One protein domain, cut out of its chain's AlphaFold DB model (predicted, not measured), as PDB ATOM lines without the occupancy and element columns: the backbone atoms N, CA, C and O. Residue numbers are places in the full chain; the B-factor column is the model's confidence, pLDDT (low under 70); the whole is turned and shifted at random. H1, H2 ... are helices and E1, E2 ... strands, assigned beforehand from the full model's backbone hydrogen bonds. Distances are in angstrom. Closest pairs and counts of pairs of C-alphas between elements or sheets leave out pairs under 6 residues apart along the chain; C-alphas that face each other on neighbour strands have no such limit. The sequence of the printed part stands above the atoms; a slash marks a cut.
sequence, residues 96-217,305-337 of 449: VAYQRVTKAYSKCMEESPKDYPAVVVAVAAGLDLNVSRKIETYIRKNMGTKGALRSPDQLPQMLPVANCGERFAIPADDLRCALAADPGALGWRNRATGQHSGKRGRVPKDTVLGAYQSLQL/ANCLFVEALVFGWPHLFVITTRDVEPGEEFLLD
ATOM      1  N   VAL A  96     -58.246  42.259   3.058       47.25
ATOM      2  CA  VAL A  96     -59.305  41.487   2.370       47.25
ATOM      3  C   VAL A  96     -58.770  40.246   1.648       47.25
ATOM      4  O   VAL A  96     -59.266  39.141   1.887       47.25
ATOM      5  N   ALA A  97     -57.737  40.379   0.807       47.94
ATOM      6  CA  ALA A  97     -57.066  39.218   0.209       47.94
ATOM      7  C   ALA A  97     -56.452  38.323   1.300       47.94
ATOM      8  O   ALA A  97     -56.511  37.094   1.206       47.94
ATOM      9  N   TYR A  98     -56.011  38.947   2.399       50.25
ATOM     10  CA  TYR A  98     -55.613  38.289   3.632       50.25
ATOM     11  C   TYR A  98     -56.693  37.403   4.201       50.25
ATOM     12  O   TYR A  98     -56.506  36.202   4.373       50.25
ATOM     13  N   GLN A  99     -57.872  37.957   4.416       53.12
ATOM     14  CA  GLN A  99     -58.993  37.167   4.895       53.12
ATOM     15  C   GLN A  99     -59.383  36.059   3.913       53.12
ATOM     16  O   GLN A  99     -59.712  34.963   4.358       53.12
ATOM     17  N   ARG A 100     -59.310  36.286   2.596       56.28
ATOM     18  CA  ARG A 100     -59.715  35.296   1.585       56.28
ATOM     19  C   ARG A 100     -58.768  34.101   1.506       56.28
ATOM     20  O   ARG A 100     -59.237  32.969   1.612       56.28
ATOM     21  N   VAL A 101     -57.464  34.341   1.356       51.28
ATOM     22  CA  VAL A 101     -56.441  33.280   1.305       51.28
ATOM     23  C   VAL A 101     -56.379  32.555   2.643       51.28
ATOM     24  O   VAL A 101     -56.404  31.328   2.666       51.28
ATOM     25  N   THR A 102     -56.436  33.290   3.758       53.12
ATOM     26  CA  THR A 102     -56.495  32.685   5.095       53.12
ATOM     27  C   THR A 102     -57.734  31.814   5.257       53.12
ATOM     28  O   THR A 102     -57.635  30.704   5.761       53.12
ATOM     29  N   LYS A 103     -58.911  32.265   4.809       61.19
ATOM     30  CA  LYS A 103     -60.154  31.485   4.905       61.19
ATOM     31  C   LYS A 103     -60.119  30.239   4.020       61.19
ATOM     32  O   LYS A 103     -60.569  29.186   4.461       61.19
ATOM     33  N   ALA A 104     -59.581  30.341   2.804       60.12
ATOM     34  CA  ALA A 104     -59.410  29.200   1.908       60.12
ATOM     35  C   ALA A 104     -58.414  28.180   2.482       60.12
ATOM     36  O   ALA A 104     -58.725  26.995   2.550       60.12
ATOM     37  N   TYR A 105     -57.264  28.645   2.973       55.19
ATOM     38  CA  TYR A 105     -56.255  27.788   3.587       55.19
ATOM     39  C   TYR A 105     -56.759  27.146   4.882       55.19
ATOM     40  O   TYR A 105     -56.609  25.942   5.055       55.19
ATOM     41  N   SER A 106     -57.421  27.907   5.760       59.12
ATOM     42  CA  SER A 106     -58.066  27.381   6.971       59.12
ATOM     43  C   SER A 106     -59.078  26.293   6.640       59.12
ATOM     44  O   SER A 106     -59.072  25.250   7.284       59.12
ATOM     45  N   LYS A 107     -59.883  26.480   5.587       68.12
ATOM     46  CA  LYS A 107     -60.808  25.450   5.111       68.12
ATOM     47  C   LYS A 107     -60.064  24.183   4.657       68.12
ATOM     48  O   LYS A 107     -60.429  23.092   5.077       68.12
ATOM     49  N   CYS A 108     -58.987  24.314   3.879       59.72
ATOM     50  CA  CYS A 108     -58.158  23.170   3.475       59.72
ATOM     51  C   CYS A 108     -57.478  22.475   4.673       59.72
ATOM     52  O   CYS A 108     -57.391  21.248   4.701       59.72
ATOM     53  N   MET A 109     -57.030  23.232   5.684       60.41
ATOM     54  CA  MET A 109     -56.492  22.677   6.933       60.41
ATOM     55  C   MET A 109     -57.553  21.900   7.720       60.41
ATOM     56  O   MET A 109     -57.242  20.853   8.281       60.41
ATOM     57  N   GLU A 110     -58.788  22.404   7.784       68.31
ATOM     58  CA  GLU A 110     -59.910  21.725   8.441       68.31
ATOM     59  C   GLU A 110     -60.274  20.421   7.722       68.31
ATOM     60  O   GLU A 110     -60.466  19.388   8.365       68.31
ATOM     61  N   GLU A 111     -60.330  20.453   6.389       74.19
ATOM     62  CA  GLU A 111     -60.682  19.303   5.554       74.19
ATOM     63  C   GLU A 111     -59.571  18.244   5.502       74.19
ATOM     64  O   GLU A 111     -59.852  17.048   5.410       74.19
ATOM     65  N   SER A 112     -58.299  18.650   5.527       66.94
ATOM     66  CA  SER A 112     -57.146  17.757   5.326       66.94
ATOM     67  C   SER A 112     -55.897  18.230   6.091       66.94
ATOM     68  O   SER A 112     -54.887  18.610   5.495       66.94
ATOM     69  N   PRO A 113     -55.894  18.141   7.436       60.09
ATOM     70  CA  PRO A 113     -54.829  18.706   8.277       60.09
ATOM     71  C   PRO A 113     -53.453  18.051   8.095       60.09
ATOM     72  O   PRO A 113     -52.441  18.610   8.516       60.09
ATOM     73  N   LYS A 114     -53.393  16.847   7.511       60.00
ATOM     74  CA  LYS A 114     -52.128  16.160   7.200       60.00
ATOM     75  C   LYS A 114     -51.463  16.698   5.934       60.00
ATOM     76  O   LYS A 114     -50.239  16.696   5.870       60.00
ATOM     77  N   ASP A 115     -52.264  17.153   4.975       57.34
ATOM     78  CA  ASP A 115     -51.800  17.626   3.668       57.34
ATOM     79  C   ASP A 115     -51.514  19.134   3.688       57.34
ATOM     80  O   ASP A 115     -50.663  19.619   2.946       57.34
ATOM     81  N   TYR A 116     -52.165  19.859   4.604       51.78
ATOM     82  CA  TYR A 116     -52.002  21.296   4.813       51.78
ATOM     83  C   TYR A 116     -51.622  21.576   6.273       51.78
ATOM     84  O   TYR A 116     -52.460  22.010   7.066       51.78
ATOM     85  N   PRO A 117     -50.372  21.298   6.688       53.84
ATOM     86  CA  PRO A 117     -49.930  21.674   8.021       53.84
ATOM     87  C   PRO A 117     -49.956  23.201   8.173       53.84
ATOM     88  O   PRO A 117     -49.740  23.953   7.226       53.84
ATOM     89  N   ALA A 118     -50.172  23.686   9.391       52.62
ATOM     90  CA  ALA A 118     -50.231  25.116   9.702       52.62
ATOM     91  C   ALA A 118     -49.007  25.936   9.253       52.62
ATOM     92  O   ALA A 118     -49.099  27.146   9.074       52.62
ATOM     93  N   VAL A 119     -47.861  25.285   9.048       56.28
ATOM     94  CA  VAL A 119     -46.673  25.885   8.443       56.28
ATOM     95  C   VAL A 119     -46.222  24.976   7.304       56.28
ATOM     96  O   VAL A 119     -45.776  23.856   7.550       56.28
ATOM     97  N   VAL A 120     -46.331  25.452   6.064       51.59
ATOM     98  CA  VAL A 120     -45.793  24.788   4.872       51.59
ATOM     99  C   VAL A 120     -44.564  25.569   4.440       51.59
ATOM    100  O   VAL A 120     -44.623  26.486   3.629       51.59
ATOM    101  N   VAL A 121     -43.401  25.208   4.971       52.91
ATOM    102  CA  VAL A 121     -42.153  25.764   4.444       52.91
ATOM    103  C   VAL A 121     -41.836  25.059   3.124       52.91
ATOM    104  O   VAL A 121     -41.074  24.099   3.075       52.91
ATOM    105  N   ALA A 122     -42.504  25.488   2.055       47.59
ATOM    106  CA  ALA A 122     -42.155  25.129   0.691       47.59
ATOM    107  C   ALA A 122     -41.047  26.076   0.252       47.59
ATOM    108  O   ALA A 122     -41.311  27.215  -0.119       47.59
ATOM    109  N   VAL A 123     -39.808  25.613   0.362       49.84
ATOM    110  CA  VAL A 123     -38.679  26.380  -0.139       49.84
ATOM    111  C   VAL A 123     -38.615  26.231  -1.656       49.84
ATOM    112  O   VAL A 123     -38.829  25.124  -2.162       49.84
ATOM    113  N   ALA A 124     -38.311  27.320  -2.374       47.75
ATOM    114  CA  ALA A 124     -38.038  27.287  -3.809       47.75
ATOM    115  C   ALA A 124     -37.139  26.080  -4.151       47.75
ATOM    116  O   ALA A 124     -36.180  25.782  -3.432       47.75
ATOM    117  N   ALA A 125     -37.522  25.330  -5.187       43.59
ATOM    118  CA  ALA A 125     -37.033  23.979  -5.456       43.59
ATOM    119  C   ALA A 125     -35.504  23.831  -5.291       43.59
ATOM    120  O   ALA A 125     -34.733  24.504  -5.967       43.59
ATOM    121  N   GLY A 126     -35.071  22.904  -4.424       51.59
ATOM    122  CA  GLY A 126     -33.656  22.527  -4.263       51.59
ATOM    123  C   GLY A 126     -33.000  22.890  -2.926       51.59
ATOM    124  O   GLY A 126     -31.838  22.549  -2.719       51.59
ATOM    125  N   LEU A 127     -33.716  23.535  -2.005       55.28
ATOM    126  CA  LEU A 127     -33.209  23.839  -0.663       55.28
ATOM    127  C   LEU A 127     -33.450  22.693   0.340       55.28
ATOM    128  O   LEU A 127     -34.413  21.933   0.246       55.28
ATOM    129  N   ASP A 128     -32.526  22.557   1.293       69.12
ATOM    130  CA  ASP A 128     -32.434  21.440   2.241       69.12
ATOM    131  C   ASP A 128     -33.656  21.379   3.190       69.12
ATOM    132  O   ASP A 128     -34.061  22.382   3.786       69.12
ATOM    133  N   LEU A 129     -34.219  20.180   3.402       74.62
ATOM    134  CA  LEU A 129     -35.259  19.895   4.406       74.62
ATOM    135  C   LEU A 129     -34.881  20.402   5.809       74.62
ATOM    136  O   LEU A 129     -35.754  20.727   6.622       74.62
ATOM    137  N   ASN A 130     -33.583  20.489   6.106       81.06
ATOM    138  CA  ASN A 130     -33.077  21.069   7.343       81.06
ATOM    139  C   ASN A 130     -33.469  22.542   7.496       81.06
ATOM    140  O   ASN A 130     -33.882  22.932   8.587       81.06
ATOM    141  N   VAL A 131     -33.420  23.336   6.425       79.25
ATOM    142  CA  VAL A 131     -33.781  24.763   6.438       79.25
ATOM    143  C   VAL A 131     -35.253  24.939   6.808       79.25
ATOM    144  O   VAL A 131     -35.587  25.719   7.702       79.25
ATOM    145  N   SER A 132     -36.126  24.123   6.214       75.81
ATOM    146  CA  SER A 132     -37.560  24.111   6.526       75.81
ATOM    147  C   SER A 132     -37.820  23.848   8.010       75.81
ATOM    148  O   SER A 132     -38.543  24.590   8.680       75.81
ATOM    149  N   ARG A 133     -37.145  22.836   8.572       83.38
ATOM    150  CA  ARG A 133     -37.241  22.496   9.998       83.38
ATOM    151  C   ARG A 133     -36.690  23.608  10.899       83.38
ATOM    152  O   ARG A 133     -37.188  23.795  12.011       83.38
ATOM    153  N   LYS A 134     -35.664  24.342  10.456       85.19
ATOM    154  CA  LYS A 134     -35.084  25.478  11.195       85.19
ATOM    155  C   LYS A 134     -36.038  26.664  11.238       85.19
ATOM    156  O   LYS A 134     -36.223  27.204  12.326       85.19
ATOM    157  N   ILE A 135     -36.687  27.009  10.123       80.88
ATOM    158  CA  ILE A 135     -37.749  28.031  10.074       80.88
ATOM    159  C   ILE A 135     -38.897  27.640  11.003       80.88
ATOM    160  O   ILE A 135     -39.286  28.419  11.871       80.88
ATOM    161  N   GLU A 136     -39.380  26.403  10.914       79.75
ATOM    162  CA  GLU A 136     -40.447  25.924  11.794       79.75
ATOM    163  C   GLU A 136     -40.045  25.993  13.280       79.75
ATOM    164  O   GLU A 136     -40.803  26.473  14.126       79.75
ATOM    165  N   THR A 137     -38.824  25.559  13.610       84.00
ATOM    166  CA  THR A 137     -38.286  25.625  14.978       84.00
ATOM    167  C   THR A 137     -38.162  27.069  15.457       84.00
ATOM    168  O   THR A 137     -38.484  27.362  16.609       84.00
ATOM    169  N   TYR A 138     -37.708  27.968  14.584       82.56
ATOM    170  CA  TYR A 138     -37.596  29.393  14.856       82.56
ATOM    171  C   TYR A 138     -38.957  29.994  15.208       82.56
ATOM    172  O   TYR A 138     -39.089  30.625  16.257       82.56
ATOM    173  N   ILE A 139     -39.977  29.738  14.388       78.00
ATOM    174  CA  ILE A 139     -41.344  30.209  14.621       78.00
ATOM    175  C   ILE A 139     -41.854  29.674  15.971       78.00
ATOM    176  O   ILE A 139     -42.197  30.452  16.858       78.00
ATOM    177  N   ARG A 140     -41.798  28.352  16.192       77.88
ATOM    178  CA  ARG A 140     -42.273  27.721  17.440       77.88
ATOM    179  C   ARG A 140     -41.577  28.263  18.691       77.88
ATOM    180  O   ARG A 140     -42.240  28.520  19.695       77.88
ATOM    181  N   LYS A 141     -40.249  28.440  18.646       80.06
ATOM    182  CA  LYS A 141     -39.450  28.956  19.773       80.06
ATOM    183  C   LYS A 141     -39.915  30.345  20.194       80.06
ATOM    184  O   LYS A 141     -40.013  30.624  21.384       80.06
ATOM    185  N   ASN A 142     -40.171  31.203  19.218       71.50
ATOM    186  CA  ASN A 142     -40.501  32.600  19.445       71.50
ATOM    187  C   ASN A 142     -41.968  32.834  19.815       71.50
ATOM    188  O   ASN A 142     -42.301  33.847  20.417       71.50
ATOM    189  N   MET A 143     -42.830  31.876  19.502       70.12
ATOM    190  CA  MET A 143     -44.249  31.932  19.825       70.12
ATOM    191  C   MET A 143     -44.603  31.402  21.215       70.12
ATOM    192  O   MET A 143     -45.740  31.532  21.656       70.12
ATOM    193  N   GLY A 144     -43.666  30.741  21.902       65.44
ATOM    194  CA  GLY A 144     -43.925  30.128  23.209       65.44
ATOM    195  C   GLY A 144     -44.937  28.971  23.175       65.44
ATOM    196  O   GLY A 144     -45.322  28.450  24.224       65.44
ATOM    197  N   THR A 145     -45.365  28.525  21.991       64.69
ATOM    198  CA  THR A 145     -46.335  27.443  21.828       64.69
ATOM    199  C   THR A 145     -45.644  26.091  21.983       64.69
ATOM    200  O   THR A 145     -44.796  25.715  21.174       64.69
ATOM    201  N   LYS A 146     -46.043  25.302  22.987       63.75
ATOM    202  CA  LYS A 146     -45.554  23.922  23.197       63.75
ATOM    203  C   LYS A 146     -46.126  22.893  22.196       63.75
ATOM    204  O   LYS A 146     -46.159  21.704  22.492       63.75
ATOM    205  N   GLY A 147     -46.585  23.315  21.018       65.12
ATOM    206  CA  GLY A 147     -47.252  22.450  20.043       65.12
ATOM    207  C   GLY A 147     -47.180  22.985  18.617       65.12
ATOM    208  O   GLY A 147     -46.632  24.059  18.376       65.12
ATOM    209  N   ALA A 148     -47.723  22.210  17.677       65.88
ATOM    210  CA  ALA A 148     -47.934  22.672  16.311       65.88
ATOM    211  C   ALA A 148     -48.897  23.862  16.318       65.88
ATOM    212  O   ALA A 148     -49.868  23.871  17.081       65.88
ATOM    213  N   LEU A 149     -48.620  24.837  15.459       64.31
ATOM    214  CA  LEU A 149     -49.551  25.923  15.209       64.31
ATOM    215  C   LEU A 149     -50.827  25.338  14.587       64.31
ATOM    216  O   LEU A 149     -50.774  24.313  13.912       64.31
ATOM    217  N   ARG A 150     -51.980  25.922  14.893       67.06
ATOM    218  CA  ARG A 150     -53.302  25.432  14.472       67.06
ATOM    219  C   ARG A 150     -54.176  26.525  13.880       67.06
ATOM    220  O   ARG A 150     -55.084  26.200  13.127       67.06
ATOM    221  N   SER A 151     -53.911  27.791  14.197       63.22
ATOM    222  CA  SER A 151     -54.605  28.922  13.585       63.22
ATOM    223  C   SER A 151     -53.686  30.142  13.418       63.22
ATOM    224  O   SER A 151     -52.751  30.307  14.208       63.22
ATOM    225  N   PRO A 152     -53.958  31.010  12.425       58.62
ATOM    226  CA  PRO A 152     -53.215  32.252  12.191       58.62
ATOM    227  C   PRO A 152     -53.155  33.174  13.411       58.62
ATOM    228  O   PRO A 152     -52.116  33.778  13.651       58.62
ATOM    229  N   ASP A 153     -54.216  33.218  14.227       65.88
ATOM    230  CA  ASP A 153     -54.298  34.044  15.446       65.88
ATOM    231  C   ASP A 153     -53.233  33.699  16.494       65.88
ATOM    232  O   ASP A 153     -53.032  34.432  17.461       65.88
ATOM    233  N   GLN A 154     -52.570  32.551  16.337       68.00
ATOM    234  CA  GLN A 154     -51.470  32.165  17.202       68.00
ATOM    235  C   GLN A 154     -50.180  32.887  16.822       68.00
ATOM    236  O   GLN A 154     -49.351  33.072  17.707       68.00
ATOM    237  N   LEU A 155     -49.989  33.282  15.554       63.97
ATOM    238  CA  LEU A 155     -48.781  33.980  15.116       63.97
ATOM    239  C   LEU A 155     -48.623  35.312  15.862       63.97
ATOM    240  O   LEU A 155     -49.603  36.014  16.111       63.97
ATOM    241  N   PRO A 156     -47.384  35.702  16.196       58.19
ATOM    242  CA  PRO A 156     -47.150  37.017  16.751       58.19
ATOM    243  C   PRO A 156     -47.427  38.057  15.659       58.19
ATOM    244  O   PRO A 156     -47.136  37.819  14.487       58.19
ATOM    245  N   GLN A 157     -47.943  39.229  16.050       55.16
ATOM    246  CA  GLN A 157     -48.165  40.346  15.117       55.16
ATOM    247  C   GLN A 157     -46.892  40.714  14.345       55.16
ATOM    248  O   GLN A 157     -46.959  41.111  13.188       55.16
ATOM    249  N   MET A 158     -45.733  40.543  14.983       56.69
ATOM    250  CA  MET A 158     -44.427  40.654  14.355       56.69
ATOM    251  C   MET A 158     -43.629  39.382  14.615       56.69
ATOM    252  O   MET A 158     -43.445  38.975  15.765       56.69
ATOM    253  N   LEU A 159     -43.116  38.767  13.549       64.56
ATOM    254  CA  LEU A 159     -42.103  37.730  13.694       64.56
ATOM    255  C   LEU A 159     -40.830  38.390  14.241       64.56
ATOM    256  O   LEU A 159     -40.430  39.442  13.740       64.56
ATOM    257  N   PRO A 160     -40.197  37.825  15.279       65.31
ATOM    258  CA  PRO A 160     -38.996  38.433  15.823       65.31
ATOM    259  C   PRO A 160     -37.853  38.408  14.809       65.31
ATOM    260  O   PRO A 160     -37.900  37.732  13.781       65.31
ATOM    261  N   VAL A 161     -36.804  39.155  15.134       70.69
ATOM    262  CA  VAL A 161     -35.519  39.139  14.436       70.69
ATOM    263  C   VAL A 161     -34.510  38.444  15.346       70.69
ATOM    264  O   VAL A 161     -34.577  38.547  16.575       70.69
ATOM    265  N   ALA A 162     -33.584  37.684  14.770       77.25
ATOM    266  CA  ALA A 162     -32.526  37.045  15.531       77.25
ATOM    267  C   ALA A 162     -31.658  38.100  16.238       77.25
ATOM    268  O   ALA A 162     -31.099  39.002  15.619       77.25
ATOM    269  N   ASN A 163     -31.484  37.952  17.553       81.75
ATOM    270  CA  ASN A 163     -30.675  38.859  18.378       81.75
ATOM    271  C   ASN A 163     -29.157  38.591  18.258       81.75
ATOM    272  O   ASN A 163     -28.402  38.793  19.207       81.75
ATOM    273  N   CYS A 164     -28.704  38.063  17.123       85.75
ATOM    274  CA  CYS A 164     -27.290  37.805  16.860       85.75
ATOM    275  C   CYS A 164     -26.611  38.948  16.108       85.75
ATOM    276  O   CYS A 164     -25.390  38.983  16.054       85.75
ATOM    277  N   GLY A 165     -27.373  39.879  15.536       87.50
ATOM    278  CA  GLY A 165     -26.802  40.985  14.787       87.50
ATOM    279  C   GLY A 165     -26.692  42.292  15.568       87.50
ATOM    280  O   GLY A 165     -27.360  42.527  16.584       87.50
ATOM    281  N   GLU A 166     -25.847  43.172  15.059       88.94
ATOM    282  CA  GLU A 166     -25.748  44.573  15.439       88.94
ATOM    283  C   GLU A 166     -25.665  45.446  14.187       88.94
ATOM    284  O   GLU A 166     -25.196  45.013  13.133       88.94
ATOM    285  N   ARG A 167     -26.161  46.679  14.303       89.75
ATOM    286  CA  ARG A 167     -26.034  47.678  13.241       89.75
ATOM    287  C   ARG A 167     -24.650  48.312  13.314       89.75
ATOM    288  O   ARG A 167     -24.136  48.526  14.410       89.75
ATOM    289  N   PHE A 168     -24.077  48.647  12.167       86.25
ATOM    290  CA  PHE A 168     -22.841  49.420  12.088       86.25
ATOM    291  C   PHE A 168     -22.949  50.463  10.975       86.25
ATOM    292  O   PHE A 168     -23.723  50.278  10.041       86.25
ATOM    293  N   ALA A 169     -22.207  51.562  11.085       88.06
ATOM    294  CA  ALA A 169     -22.130  52.550  10.016       88.06
ATOM    295  C   ALA A 169     -21.252  52.009   8.882       88.06
ATOM    296  O   ALA A 169     -20.113  51.608   9.132       88.06
ATOM    297  N   ILE A 170     -21.784  51.989   7.662       81.50
ATOM    298  CA  ILE A 170     -21.034  51.596   6.469       81.50
ATOM    299  C   ILE A 170     -20.084  52.752   6.119       81.50
ATOM    300  O   ILE A 170     -20.535  53.900   6.062       81.50
ATOM    301  N   PRO A 171     -18.780  52.493   5.922       82.94
ATOM    302  CA  PRO A 171     -17.846  53.511   5.449       82.94
ATOM    303  C   PRO A 171     -18.297  54.105   4.110       82.94
ATOM    304  O   PRO A 171     -18.769  53.377   3.240       82.94
ATOM    305  N   ALA A 172     -18.133  55.419   3.930       80.19
ATOM    306  CA  ALA A 172     -18.590  56.112   2.721       80.19
ATOM    307  C   ALA A 172     -17.878  55.638   1.438       80.19
ATOM    308  O   ALA A 172     -18.381  55.805   0.329       80.19
ATOM    309  N   ASP A 173     -16.695  55.053   1.607       78.62
ATOM    310  CA  ASP A 173     -15.821  54.500   0.583       78.62
ATOM    311  C   ASP A 173     -15.974  52.976   0.402       78.62
ATOM    312  O   ASP A 173     -15.227  52.375  -0.372       78.62
ATOM    313  N   ASP A 174     -16.942  52.328   1.068       73.62
ATOM    314  CA  ASP A 174     -17.172  50.888   0.915       73.62
ATOM    315  C   ASP A 174     -17.772  50.556  -0.460       73.62
ATOM    316  O   ASP A 174     -18.982  50.598  -0.687       73.62
ATOM    317  N   LEU A 175     -16.902  50.158  -1.387       67.69
ATOM    318  CA  LEU A 175     -17.253  49.823  -2.770       67.69
ATOM    319  C   LEU A 175     -18.223  48.634  -2.905       67.69
ATOM    320  O   LEU A 175     -18.753  48.405  -3.993       67.69
ATOM    321  N   ARG A 176     -18.445  47.855  -1.838       63.75
ATOM    322  CA  ARG A 176     -19.312  46.664  -1.862       63.75
ATOM    323  C   ARG A 176     -20.786  47.025  -1.698       63.75
ATOM    324  O   ARG A 176     -21.650  46.279  -2.153       63.75
ATOM    325  N   CYS A 177     -21.080  48.152  -1.053       60.75
ATOM    326  CA  CYS A 177     -22.442  48.580  -0.774       60.75
ATOM    327  C   CYS A 177     -22.837  49.713  -1.720       60.75
ATOM    328  O   CYS A 177     -22.323  50.820  -1.634       60.75
ATOM    329  N   ALA A 178     -23.825  49.477  -2.588       56.78
ATOM    330  CA  ALA A 178     -24.347  50.522  -3.475       56.78
ATOM    331  C   ALA A 178     -24.908  51.743  -2.716       56.78
ATOM    332  O   ALA A 178     -24.974  52.829  -3.286       56.78
ATOM    333  N   LEU A 179     -25.281  51.545  -1.447       55.53
ATOM    334  CA  LEU A 179     -25.748  52.570  -0.514       55.53
ATOM    335  C   LEU A 179     -24.625  53.163   0.356       55.53
ATOM    336  O   LEU A 179     -24.901  54.047   1.154       55.53
ATOM    337  N   ALA A 180     -23.369  52.716   0.232       61.25
ATOM    338  CA  ALA A 180     -22.249  53.265   1.008       61.25
ATOM    339  C   ALA A 180     -22.072  54.772   0.782       61.25
ATOM    340  O   ALA A 180     -21.711  55.502   1.697       61.25
ATOM    341  N   ALA A 181     -22.398  55.247  -0.423       58.41
ATOM    342  CA  ALA A 181     -22.345  56.663  -0.767       58.41
ATOM    343  C   ALA A 181     -23.359  57.529   0.009       58.41
ATOM    344  O   ALA A 181     -23.218  58.755   0.016       58.41
ATOM    345  N   ASP A 182     -24.364  56.928   0.657       66.81
ATOM    346  CA  ASP A 182     -25.364  57.654   1.431       66.81
ATOM    347  C   ASP A 182     -24.865  57.902   2.866       66.81
ATOM    348  O   ASP A 182     -24.650  56.957   3.633       66.81
ATOM    349  N   PRO A 183     -24.698  59.175   3.284       68.88
ATOM    350  CA  PRO A 183     -24.260  59.495   4.634       68.88
ATOM    351  C   PRO A 183     -25.194  58.889   5.683       68.88
ATOM    352  O   PRO A 183     -26.392  59.168   5.709       68.88
ATOM    353  N   GLY A 184     -24.621  58.077   6.571       73.31
ATOM    354  CA  GLY A 184     -25.359  57.396   7.629       73.31
ATOM    355  C   GLY A 184     -25.884  56.014   7.250       73.31
ATOM    356  O   GLY A 184     -26.552  55.416   8.087       73.31
ATOM    357  N   ALA A 185     -25.588  55.487   6.053       73.25
ATOM    358  CA  ALA A 185     -25.925  54.118   5.667       73.25
ATOM    359  C   ALA A 185     -25.525  53.109   6.757       73.25
ATOM    360  O   ALA A 185     -24.398  53.116   7.261       73.25
ATOM    361  N   LEU A 186     -26.475  52.258   7.147       80.38
ATOM    362  CA  LEU A 186     -26.268  51.252   8.181       80.38
ATOM    363  C   LEU A 186     -26.210  49.863   7.560       80.38
ATOM    364  O   LEU A 186     -27.101  49.463   6.816       80.38
ATOM    365  N   GLY A 187     -25.177  49.120   7.931       85.44
ATOM    366  CA  GLY A 187     -25.031  47.707   7.641       85.44
ATOM    367  C   GLY A 187     -25.473  46.872   8.833       85.44
ATOM    368  O   GLY A 187     -25.693  47.374   9.944       85.44
ATOM    369  N   TRP A 188     -25.583  45.566   8.611       88.94
ATOM    370  CA  TRP A 188     -25.896  44.608   9.661       88.94
ATOM    371  C   TRP A 188     -24.822  43.535   9.716       88.94
ATOM    372  O   TRP A 188     -24.494  42.921   8.707       88.94
ATOM    373  N   ARG A 189     -24.256  43.305  10.898       90.38
ATOM    374  CA  ARG A 189     -23.175  42.334  11.089       90.38
ATOM    375  C   ARG A 189     -23.417  41.474  12.307       90.38
ATOM    376  O   ARG A 189     -24.164  41.853  13.209       90.38
ATOM    377  N   ASN A 190     -22.766  40.325  12.351       91.88
ATOM    378  CA  ASN A 190     -22.799  39.455  13.506       91.88
ATOM    379  C   ASN A 190     -22.143  40.152  14.708       91.88
ATOM    380  O   ASN A 190     -20.999  40.608  14.637       91.88
ATOM    381  N   ARG A 191     -22.866  40.236  15.825       89.50
ATOM    382  CA  ARG A 191     -22.402  40.898  17.043       89.50
ATOM    383  C   ARG A 191     -21.184  40.156  17.585       89.50
ATOM    384  O   ARG A 191     -21.274  38.996  17.986       89.50
ATOM    385  N   ALA A 192     -20.053  40.854  17.671       69.12
ATOM    386  CA  ALA A 192     -18.791  40.276  18.133       69.12
ATOM    387  C   ALA A 192     -18.862  39.702  19.568       69.12
ATOM    388  O   ALA A 192     -18.095  38.818  19.952       69.12
ATOM    389  N   THR A 193     -19.803  40.200  20.372       62.03
ATOM    390  CA  THR A 193     -19.866  40.028  21.823       62.03
ATOM    391  C   THR A 193     -21.071  39.193  22.260       62.03
ATOM    392  O   THR A 193     -22.061  39.678  22.806       62.03
ATOM    393  N   GLY A 194     -20.979  37.877  22.089       52.72
ATOM    394  CA  GLY A 194     -21.846  36.959  22.823       52.72
ATOM    395  C   GLY A 194     -21.430  36.865  24.297       52.72
ATOM    396  O   GLY A 194     -20.679  35.965  24.654       52.72
ATOM    397  N   GLN A 195     -21.942  37.740  25.175       50.44
ATOM    398  CA  GLN A 195     -21.905  37.530  26.641       50.44
ATOM    399  C   GLN A 195     -22.785  36.347  27.088       50.44
ATOM    400  O   GLN A 195     -22.718  35.897  28.233       50.44
ATOM    401  N   HIS A 196     -23.605  35.805  26.190       47.06
ATOM    402  CA  HIS A 196     -24.411  34.633  26.464       47.06
ATOM    403  C   HIS A 196     -23.753  33.379  25.892       47.06
ATOM    404  O   HIS A 196     -23.742  33.149  24.688       47.06
ATOM    405  N   SER A 197     -23.291  32.532  26.817       47.62
ATOM    406  CA  SER A 197     -23.094  31.085  26.657       47.62
ATOM    407  C   SER A 197     -21.735  30.538  26.204       47.62
ATOM    408  O   SER A 197     -21.712  29.452  25.650       47.62
ATOM    409  N   GLY A 198     -20.593  31.177  26.486       56.47
ATOM    410  CA  GLY A 198     -19.271  30.501  26.513       56.47
ATOM    411  C   GLY A 198     -18.773  29.839  25.208       56.47
ATOM    412  O   GLY A 198     -17.638  29.372  25.141       56.47
ATOM    413  N   LYS A 199     -19.586  29.826  24.155       56.97
ATOM    414  CA  LYS A 199     -19.267  29.440  22.791       56.97
ATOM    415  C   LYS A 199     -19.222  30.737  21.998       56.97
ATOM    416  O   LYS A 199     -20.174  31.509  22.009       56.97
ATOM    417  N   ARG A 200     -18.051  30.978  21.410       63.06
ATOM    418  CA  ARG A 200     -17.671  32.138  20.589       63.06
ATOM    419  C   ARG A 200     -18.851  32.579  19.716       63.06
ATOM    420  O   ARG A 200     -19.507  31.706  19.159       63.06
ATOM    421  N   GLY A 201     -19.105  33.890  19.632       79.88
ATOM    422  CA  GLY A 201     -20.263  34.544  18.990       79.88
ATOM    423  C   GLY A 201     -20.399  34.346  17.475       79.88
ATOM    424  O   GLY A 201     -20.666  35.289  16.751       79.88
ATOM    425  N   ARG A 202     -20.166  33.132  16.988       90.12
ATOM    426  CA  ARG A 202     -20.312  32.679  15.613       90.12
ATOM    427  C   ARG A 202     -21.768  32.304  15.375       90.12
ATOM    428  O   ARG A 202     -22.349  31.563  16.171       90.12
ATOM    429  N   VAL A 203     -22.342  32.779  14.278       90.31
ATOM    430  CA  VAL A 203     -23.694  32.405  13.856       90.31
ATOM    431  C   VAL A 203     -23.592  31.193  12.932       90.31
ATOM    432  O   VAL A 203     -22.943  31.291  11.895       90.31
ATOM    433  N   PRO A 204     -24.183  30.038  13.284       91.00
ATOM    434  CA  PRO A 204     -24.074  28.842  12.458       91.00
ATOM    435  C   PRO A 204     -24.743  28.989  11.089       91.00
ATOM    436  O   PRO A 204     -25.673  29.785  10.939       91.00
ATOM    437  N   LYS A 205     -24.353  28.148  10.133       90.31
ATOM    438  CA  LYS A 205     -25.094  27.886   8.895       90.31
ATOM    439  C   LYS A 205     -26.550  27.482   9.190       90.31
ATOM    440  O   LYS A 205     -26.837  26.846  10.208       90.31
ATOM    441  N   ASP A 206     -27.455  27.846   8.284       88.25
ATOM    442  CA  ASP A 206     -28.900  27.610   8.351       88.25
ATOM    443  C   ASP A 206     -29.571  28.273   9.569       88.25
ATOM    444  O   ASP A 206     -30.617  27.830  10.061       88.25
ATOM    445  N   THR A 207     -28.960  29.341  10.093       88.69
ATOM    446  CA  THR A 207     -29.570  30.168  11.134       88.69
ATOM    447  C   THR A 207     -30.568  31.114  10.492       88.69
ATOM    448  O   THR A 207     -30.220  31.910   9.625       88.69
ATOM    449  N   VAL A 208     -31.810  31.049  10.966       89.06
ATOM    450  CA  VAL A 208     -32.872  31.977  10.582       89.06
ATOM    451  C   VAL A 208     -32.624  33.311  11.276       89.06
ATOM    452  O   VAL A 208     -32.720  33.407  12.502       89.06
ATOM    453  N   LEU A 209     -32.281  34.323  10.485       87.06
ATOM    454  CA  LEU A 209     -31.973  35.670  10.951       87.06
ATOM    455  C   LEU A 209     -33.234  36.499  11.215       87.06
ATOM    456  O   LEU A 209     -33.203  37.421  12.024       87.06
ATOM    457  N   GLY A 210     -34.355  36.138  10.600       84.38
ATOM    458  CA  GLY A 210     -35.648  36.784  10.797       84.38
ATOM    459  C   GLY A 210     -36.520  36.660   9.557       84.38
ATOM    460  O   GLY A 210     -36.074  36.162   8.518       84.38
ATOM    461  N   ALA A 211     -37.767  37.106   9.676       76.00
ATOM    462  CA  ALA A 211     -38.613  37.317   8.514       76.00
ATOM    463  C   ALA A 211     -38.236  38.651   7.863       76.00
ATOM    464  O   ALA A 211     -38.159  39.679   8.531       76.00
ATOM    465  N   TYR A 212     -38.001  38.612   6.563       68.00
ATOM    466  CA  TYR A 212     -37.882  39.776   5.710       68.00
ATOM    467  C   TYR A 212     -39.196  39.877   4.959       68.00
ATOM    468  O   TYR A 212     -39.372  39.215   3.952       68.00
ATOM    469  N   GLN A 213     -40.182  40.597   5.477       58.72
ATOM    470  CA  GLN A 213     -41.391  40.796   4.686       58.72
ATOM    471  C   GLN A 213     -41.119  41.909   3.670       58.72
ATOM    472  O   GLN A 213     -40.829  43.045   4.024       58.72
ATOM    473  N   SER A 214     -41.226  41.572   2.394       41.94
ATOM    474  CA  SER A 214     -41.600  42.505   1.342       41.94
ATOM    475  C   SER A 214     -42.753  41.840   0.600       41.94
ATOM    476  O   SER A 214     -42.636  40.711   0.127       41.94
ATOM    477  N   LEU A 215     -43.922  42.476   0.594       48.12
ATOM    478  CA  LEU A 215     -45.045  42.026  -0.223       48.12
ATOM    479  C   LEU A 215     -45.171  42.990  -1.391       48.12
ATOM    480  O   LEU A 215     -45.229  44.201  -1.189       48.12
ATOM    481  N   GLN A 216     -45.213  42.441  -2.597       43.22
ATOM    482  CA  GLN A 216     -45.457  43.206  -3.806       43.22
ATOM    483  C   GLN A 216     -46.958  43.425  -3.992       43.22
ATOM    484  O   GLN A 216     -47.739  42.482  -3.867       43.22
ATOM    485  N   LEU A 217     -47.335  44.669  -4.281       39.66
ATOM    486  CA  LEU A 217     -48.708  45.071  -4.570       39.66
ATOM    487  C   LEU A 217     -49.110  44.653  -5.974       39.66
ATOM    488  O   LEU A 217     -48.361  44.828  -6.932       39.66
ATOM    489  N   ALA A 305     -22.070  36.195  -0.869       85.56
ATOM    490  CA  ALA A 305     -23.246  36.342  -0.010       85.56
ATOM    491  C   ALA A 305     -23.263  35.201   1.026       85.56
ATOM    492  O   ALA A 305     -23.212  34.018   0.674       85.56
ATOM    493  N   ASN A 306     -23.304  35.547   2.312       90.94
ATOM    494  CA  ASN A 306     -23.342  34.579   3.415       90.94
ATOM    495  C   ASN A 306     -24.759  34.374   3.969       90.94
ATOM    496  O   ASN A 306     -24.955  33.590   4.900       90.94
ATOM    497  N   CYS A 307     -25.739  35.042   3.363       90.25
ATOM    498  CA  CYS A 307     -27.160  34.899   3.608       90.25
ATOM    499  C   CYS A 307     -27.912  34.710   2.284       90.25
ATOM    500  O   CYS A 307     -27.458  35.152   1.228       90.25
ATOM    501  N   LEU A 308     -29.079  34.073   2.342       86.19
ATOM    502  CA  LEU A 308     -30.010  33.962   1.219       86.19
ATOM    503  C   LEU A 308     -31.448  34.216   1.673       86.19
ATOM    504  O   LEU A 308     -31.776  34.050   2.855       86.19
ATOM    505  N   PHE A 309     -32.296  34.588   0.715       83.25
ATOM    506  CA  PHE A 309     -33.739  34.643   0.896       83.25
ATOM    507  C   PHE A 309     -34.360  33.255   0.728       83.25
ATOM    508  O   PHE A 309     -34.099  32.553  -0.248       83.25
ATOM    509  N   VAL A 310     -35.199  32.872   1.687       78.56
ATOM    510  CA  VAL A 310     -36.037  31.676   1.637       78.56
ATOM    511  C   VAL A 310     -37.491  32.084   1.648       78.56
ATOM    512  O   VAL A 310     -37.982  32.622   2.636       78.56
ATOM    513  N   GLU A 311     -38.190  31.764   0.571       73.81
ATOM    514  CA  GLU A 311     -39.645  31.825   0.525       73.81
ATOM    515  C   GLU A 311     -40.239  30.630   1.282       73.81
ATOM    516  O   GLU A 311     -39.758  29.500   1.175       73.81
ATOM    517  N   ALA A 312     -41.262  30.886   2.091       69.69
ATOM    518  CA  ALA A 312     -41.955  29.894   2.901       69.69
ATOM    519  C   ALA A 312     -43.436  30.259   3.034       69.69
ATOM    520  O   ALA A 312     -43.760  31.432   3.183       69.69
ATOM    521  N   LEU A 313     -44.336  29.272   3.063       64.56
ATOM    522  CA  LEU A 313     -45.753  29.501   3.349       64.56
ATOM    523  C   LEU A 313     -46.047  29.275   4.842       64.56
ATOM    524  O   LEU A 313     -45.967  28.164   5.362       64.56
ATOM    525  N   VAL A 314     -46.438  30.316   5.568       68.62
ATOM    526  CA  VAL A 314     -46.873  30.203   6.970       68.62
ATOM    527  C   VAL A 314     -48.380  30.424   7.002       68.62
ATOM    528  O   VAL A 314     -48.844  31.500   6.661       68.62
ATOM    529  N   PHE A 315     -49.178  29.411   7.346       62.69
ATOM    530  CA  PHE A 315     -50.646  29.472   7.245       62.69
ATOM    531  C   PHE A 315     -51.175  29.894   5.862       62.69
ATOM    532  O   PHE A 315     -52.150  30.636   5.756       62.69
ATOM    533  N   GLY A 316     -50.507  29.447   4.795       57.31
ATOM    534  CA  GLY A 316     -50.844  29.835   3.424       57.31
ATOM    535  C   GLY A 316     -50.340  31.224   3.015       57.31
ATOM    536  O   GLY A 316     -50.576  31.627   1.882       57.31
ATOM    537  N   TRP A 317     -49.623  31.935   3.895       63.69
ATOM    538  CA  TRP A 317     -49.024  33.238   3.605       63.69
ATOM    539  C   TRP A 317     -47.593  33.109   3.115       63.69
ATOM    540  O   TRP A 317     -46.794  32.502   3.826       63.69
ATOM    541  N   PRO A 318     -47.227  33.706   1.970       64.69
ATOM    542  CA  PRO A 318     -45.832  33.790   1.576       64.69
ATOM    543  C   PRO A 318     -45.084  34.713   2.538       64.69
ATOM    544  O   PRO A 318     -45.441  35.869   2.755       64.69
ATOM    545  N   HIS A 319     -44.027  34.172   3.120       71.69
ATOM    546  CA  HIS A 319     -43.049  34.881   3.918       71.69
ATOM    547  C   HIS A 319     -41.681  34.679   3.290       71.69
ATOM    548  O   HIS A 319     -41.309  33.566   2.924       71.69
ATOM    549  N   LEU A 320     -40.914  35.756   3.230       78.56
ATOM    550  CA  LEU A 320     -39.497  35.721   2.921       78.56
ATOM    551  C   LEU A 320     -38.733  35.682   4.254       78.56
ATOM    552  O   LEU A 320     -39.006  36.450   5.175       78.56
ATOM    553  N   PHE A 321     -37.802  34.750   4.395       82.75
ATOM    554  CA  PHE A 321     -36.908  34.612   5.543       82.75
ATOM    555  C   PHE A 321     -35.472  34.827   5.098       82.75
ATOM    556  O   PHE A 321     -35.084  34.398   4.017       82.75
ATOM    557  N   VAL A 322     -34.662  35.434   5.957       87.31
ATOM    558  CA  VAL A 322     -33.217  35.530   5.733       87.31
ATOM    559  C   VAL A 322     -32.523  34.426   6.511       87.31
ATOM    560  O   VAL A 322     -32.739  34.279   7.717       87.31
ATOM    561  N   ILE A 323     -31.693  33.640   5.825       89.12
ATOM    562  CA  ILE A 323     -31.012  32.478   6.404       89.12
ATOM    563  C   ILE A 323     -29.538  32.490   6.035       89.12
ATOM    564  O   ILE A 323     -29.189  32.785   4.895       89.12
ATOM    565  N   THR A 324     -28.670  32.145   6.984       91.31
ATOM    566  CA  THR A 324     -27.231  32.028   6.728       91.31
ATOM    567  C   THR A 324     -26.904  30.807   5.865       91.31
ATOM    568  O   THR A 324     -27.346  29.692   6.135       91.31
ATOM    569  N   THR A 325     -26.084  30.989   4.834       89.81
ATOM    570  CA  THR A 325     -25.670  29.926   3.893       89.81
ATOM    571  C   THR A 325     -24.407  29.195   4.338       89.81
ATOM    572  O   THR A 325     -24.113  28.087   3.881       89.81
ATOM    573  N   ARG A 326     -23.678  29.805   5.270       91.81
ATOM    574  CA  ARG A 326     -22.490  29.284   5.941       91.81
ATOM    575  C   ARG A 326     -22.428  29.825   7.362       91.81
ATOM    576  O   ARG A 326     -23.245  30.650   7.759       91.81
ATOM    577  N   ASP A 327     -21.457  29.352   8.126       92.31
ATOM    578  CA  ASP A 327     -21.160  29.966   9.410       92.31
ATOM    579  C   ASP A 327     -20.641  31.404   9.194       92.31
ATOM    580  O   ASP A 327     -19.856  31.653   8.273       92.31
ATOM    581  N   VAL A 328     -21.094  32.329  10.040       92.12
ATOM    582  CA  VAL A 328     -20.754  33.757  10.011       92.12
ATOM    583  C   VAL A 328     -19.983  34.095  11.283       92.12
ATOM    584  O   VAL A 328     -20.472  33.879  12.398       92.12
ATOM    585  N   GLU A 329     -18.756  34.584  11.134       92.75
ATOM    586  CA  GLU A 329     -17.865  34.862  12.263       92.75
ATOM    587  C   GLU A 329     -18.270  36.146  13.012       92.75
ATOM    588  O   GLU A 329     -18.986  36.991  12.470       92.75
ATOM    589  N   PRO A 330     -17.884  36.313  14.290       91.50
ATOM    590  CA  PRO A 330     -18.174  37.543  15.021       91.50
ATOM    591  C   PRO A 330     -17.533  38.763  14.334       91.50
ATOM    592  O   PRO A 330     -16.350  38.742  14.002       91.50
ATOM    593  N   GLY A 331     -18.307  39.834  14.144       89.88
ATOM    594  CA  GLY A 331     -17.895  41.039  13.413       89.88
ATOM    595  C   GLY A 331     -18.079  40.959  11.895       89.88
ATOM    596  O   GLY A 331     -18.009  41.992  11.233       89.88
ATOM    597  N   GLU A 332     -18.354  39.775  11.344       90.62
ATOM    598  CA  GLU A 332     -18.609  39.602   9.917       90.62
ATOM    599  C   GLU A 332     -19.989  40.154   9.530       90.62
ATOM    600  O   GLU A 332     -20.985  39.941  10.224       90.62
ATOM    601  N   GLU A 333     -20.042  40.875   8.414       90.12
ATOM    602  CA  GLU A 333     -21.261  41.451   7.849       90.12
ATOM    603  C   GLU A 333     -22.205  40.373   7.302       90.12
ATOM    604  O   GLU A 333     -21.757  39.408   6.686       90.12
ATOM    605  N   PHE A 334     -23.514  40.536   7.502       90.12
ATOM    606  CA  PHE A 334     -24.521  39.697   6.859       90.12
ATOM    607  C   PHE A 334     -24.787  40.227   5.450       90.12
ATOM    608  O   PHE A 334     -25.359  41.300   5.277       90.12
ATOM    609  N   LEU A 335     -24.377  39.456   4.449       87.69
ATOM    610  CA  LEU A 335     -24.441  39.826   3.041       87.69
ATOM    611  C   LEU A 335     -25.489  38.981   2.321       87.69
ATOM    612  O   LEU A 335     -25.432  37.748   2.347       87.69
ATOM    613  N   LEU A 336     -26.419  39.662   1.656       84.50
ATOM    614  CA  LEU A 336     -27.474  39.081   0.833       84.50
ATOM    615  C   LEU A 336     -27.220  39.390  -0.637       84.50
ATOM    616  O   LEU A 336     -26.788  40.491  -0.979       84.50
ATOM    617  N   ASP A 337     -27.554  38.438  -1.500       79.00
ATOM    618  CA  ASP A 337     -27.751  38.737  -2.911       79.00
ATOM    619  C   ASP A 337     -29.211  39.144  -3.144       79.00
ATOM    620  O   ASP A 337     -30.131  38.348  -2.951       79.00
TER     621      ASP A 337
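Overview. This is residues 96 to 217 and 305 to 337 of the 449 residues of the protein "Expressed protein" of Chlorella variabilis (UniProt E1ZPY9). A domain of little regular structure: a small sheet, E3 E5 E4, has H2 across one face, with H1 and the hairpin E1 E2 towards opposite ends. Of 155 printed residues, 61 are in two helices and five strands, H1 H2 E1 E2 E3 E4 E5, a mixed class with antiparallel sheets. It is only just compact, close to loose, with a radius of gyration of the C-alphas of 17.7 A and spans of 56 by 41 by 30 A.

Arrangement. The closest C-alphas of H1, residues 96 to 111, and E5, residues 317 to 324, are Thr 102 and Trp 317, 7.6 A. H2, residues 129 to 143, is on the sheet of E5, E3, residues 208 to 211, and E4, residues 307 to 314, at a height of 8.8 A; its closest C-alphas to E3 are Ile 135 and Val 208, 6.3 A. E1, residues 165 to 169, and E2, residues 186 to 190, form a hairpin; N 166 and O 189 are within hydrogen-bond range, 2.8 A, as are N 209 and O 322 of E3 and E5, 2.8 A, and N 310 and O 321 of hairpin E4 E5, 2.8 A. In H1 and H2 every O i to N i+4 pair is within range.

Along the chain. H1, 22.5 A long, begins at C-alpha 96 (-59.305, 41.487, 2.370); E5, 22.0 A, ends at C-alpha 324 (-27.231, 32.028, 6.728).

Size, cuts and confidence. Residues 218 to 304 are not printed; C-alphas 217 and 305 are 27.3 A apart. Links H1 to H2, H2 to E1, E1 to E2 and E2 to E3 are long. Eighty printed residues have pLDDT under 70.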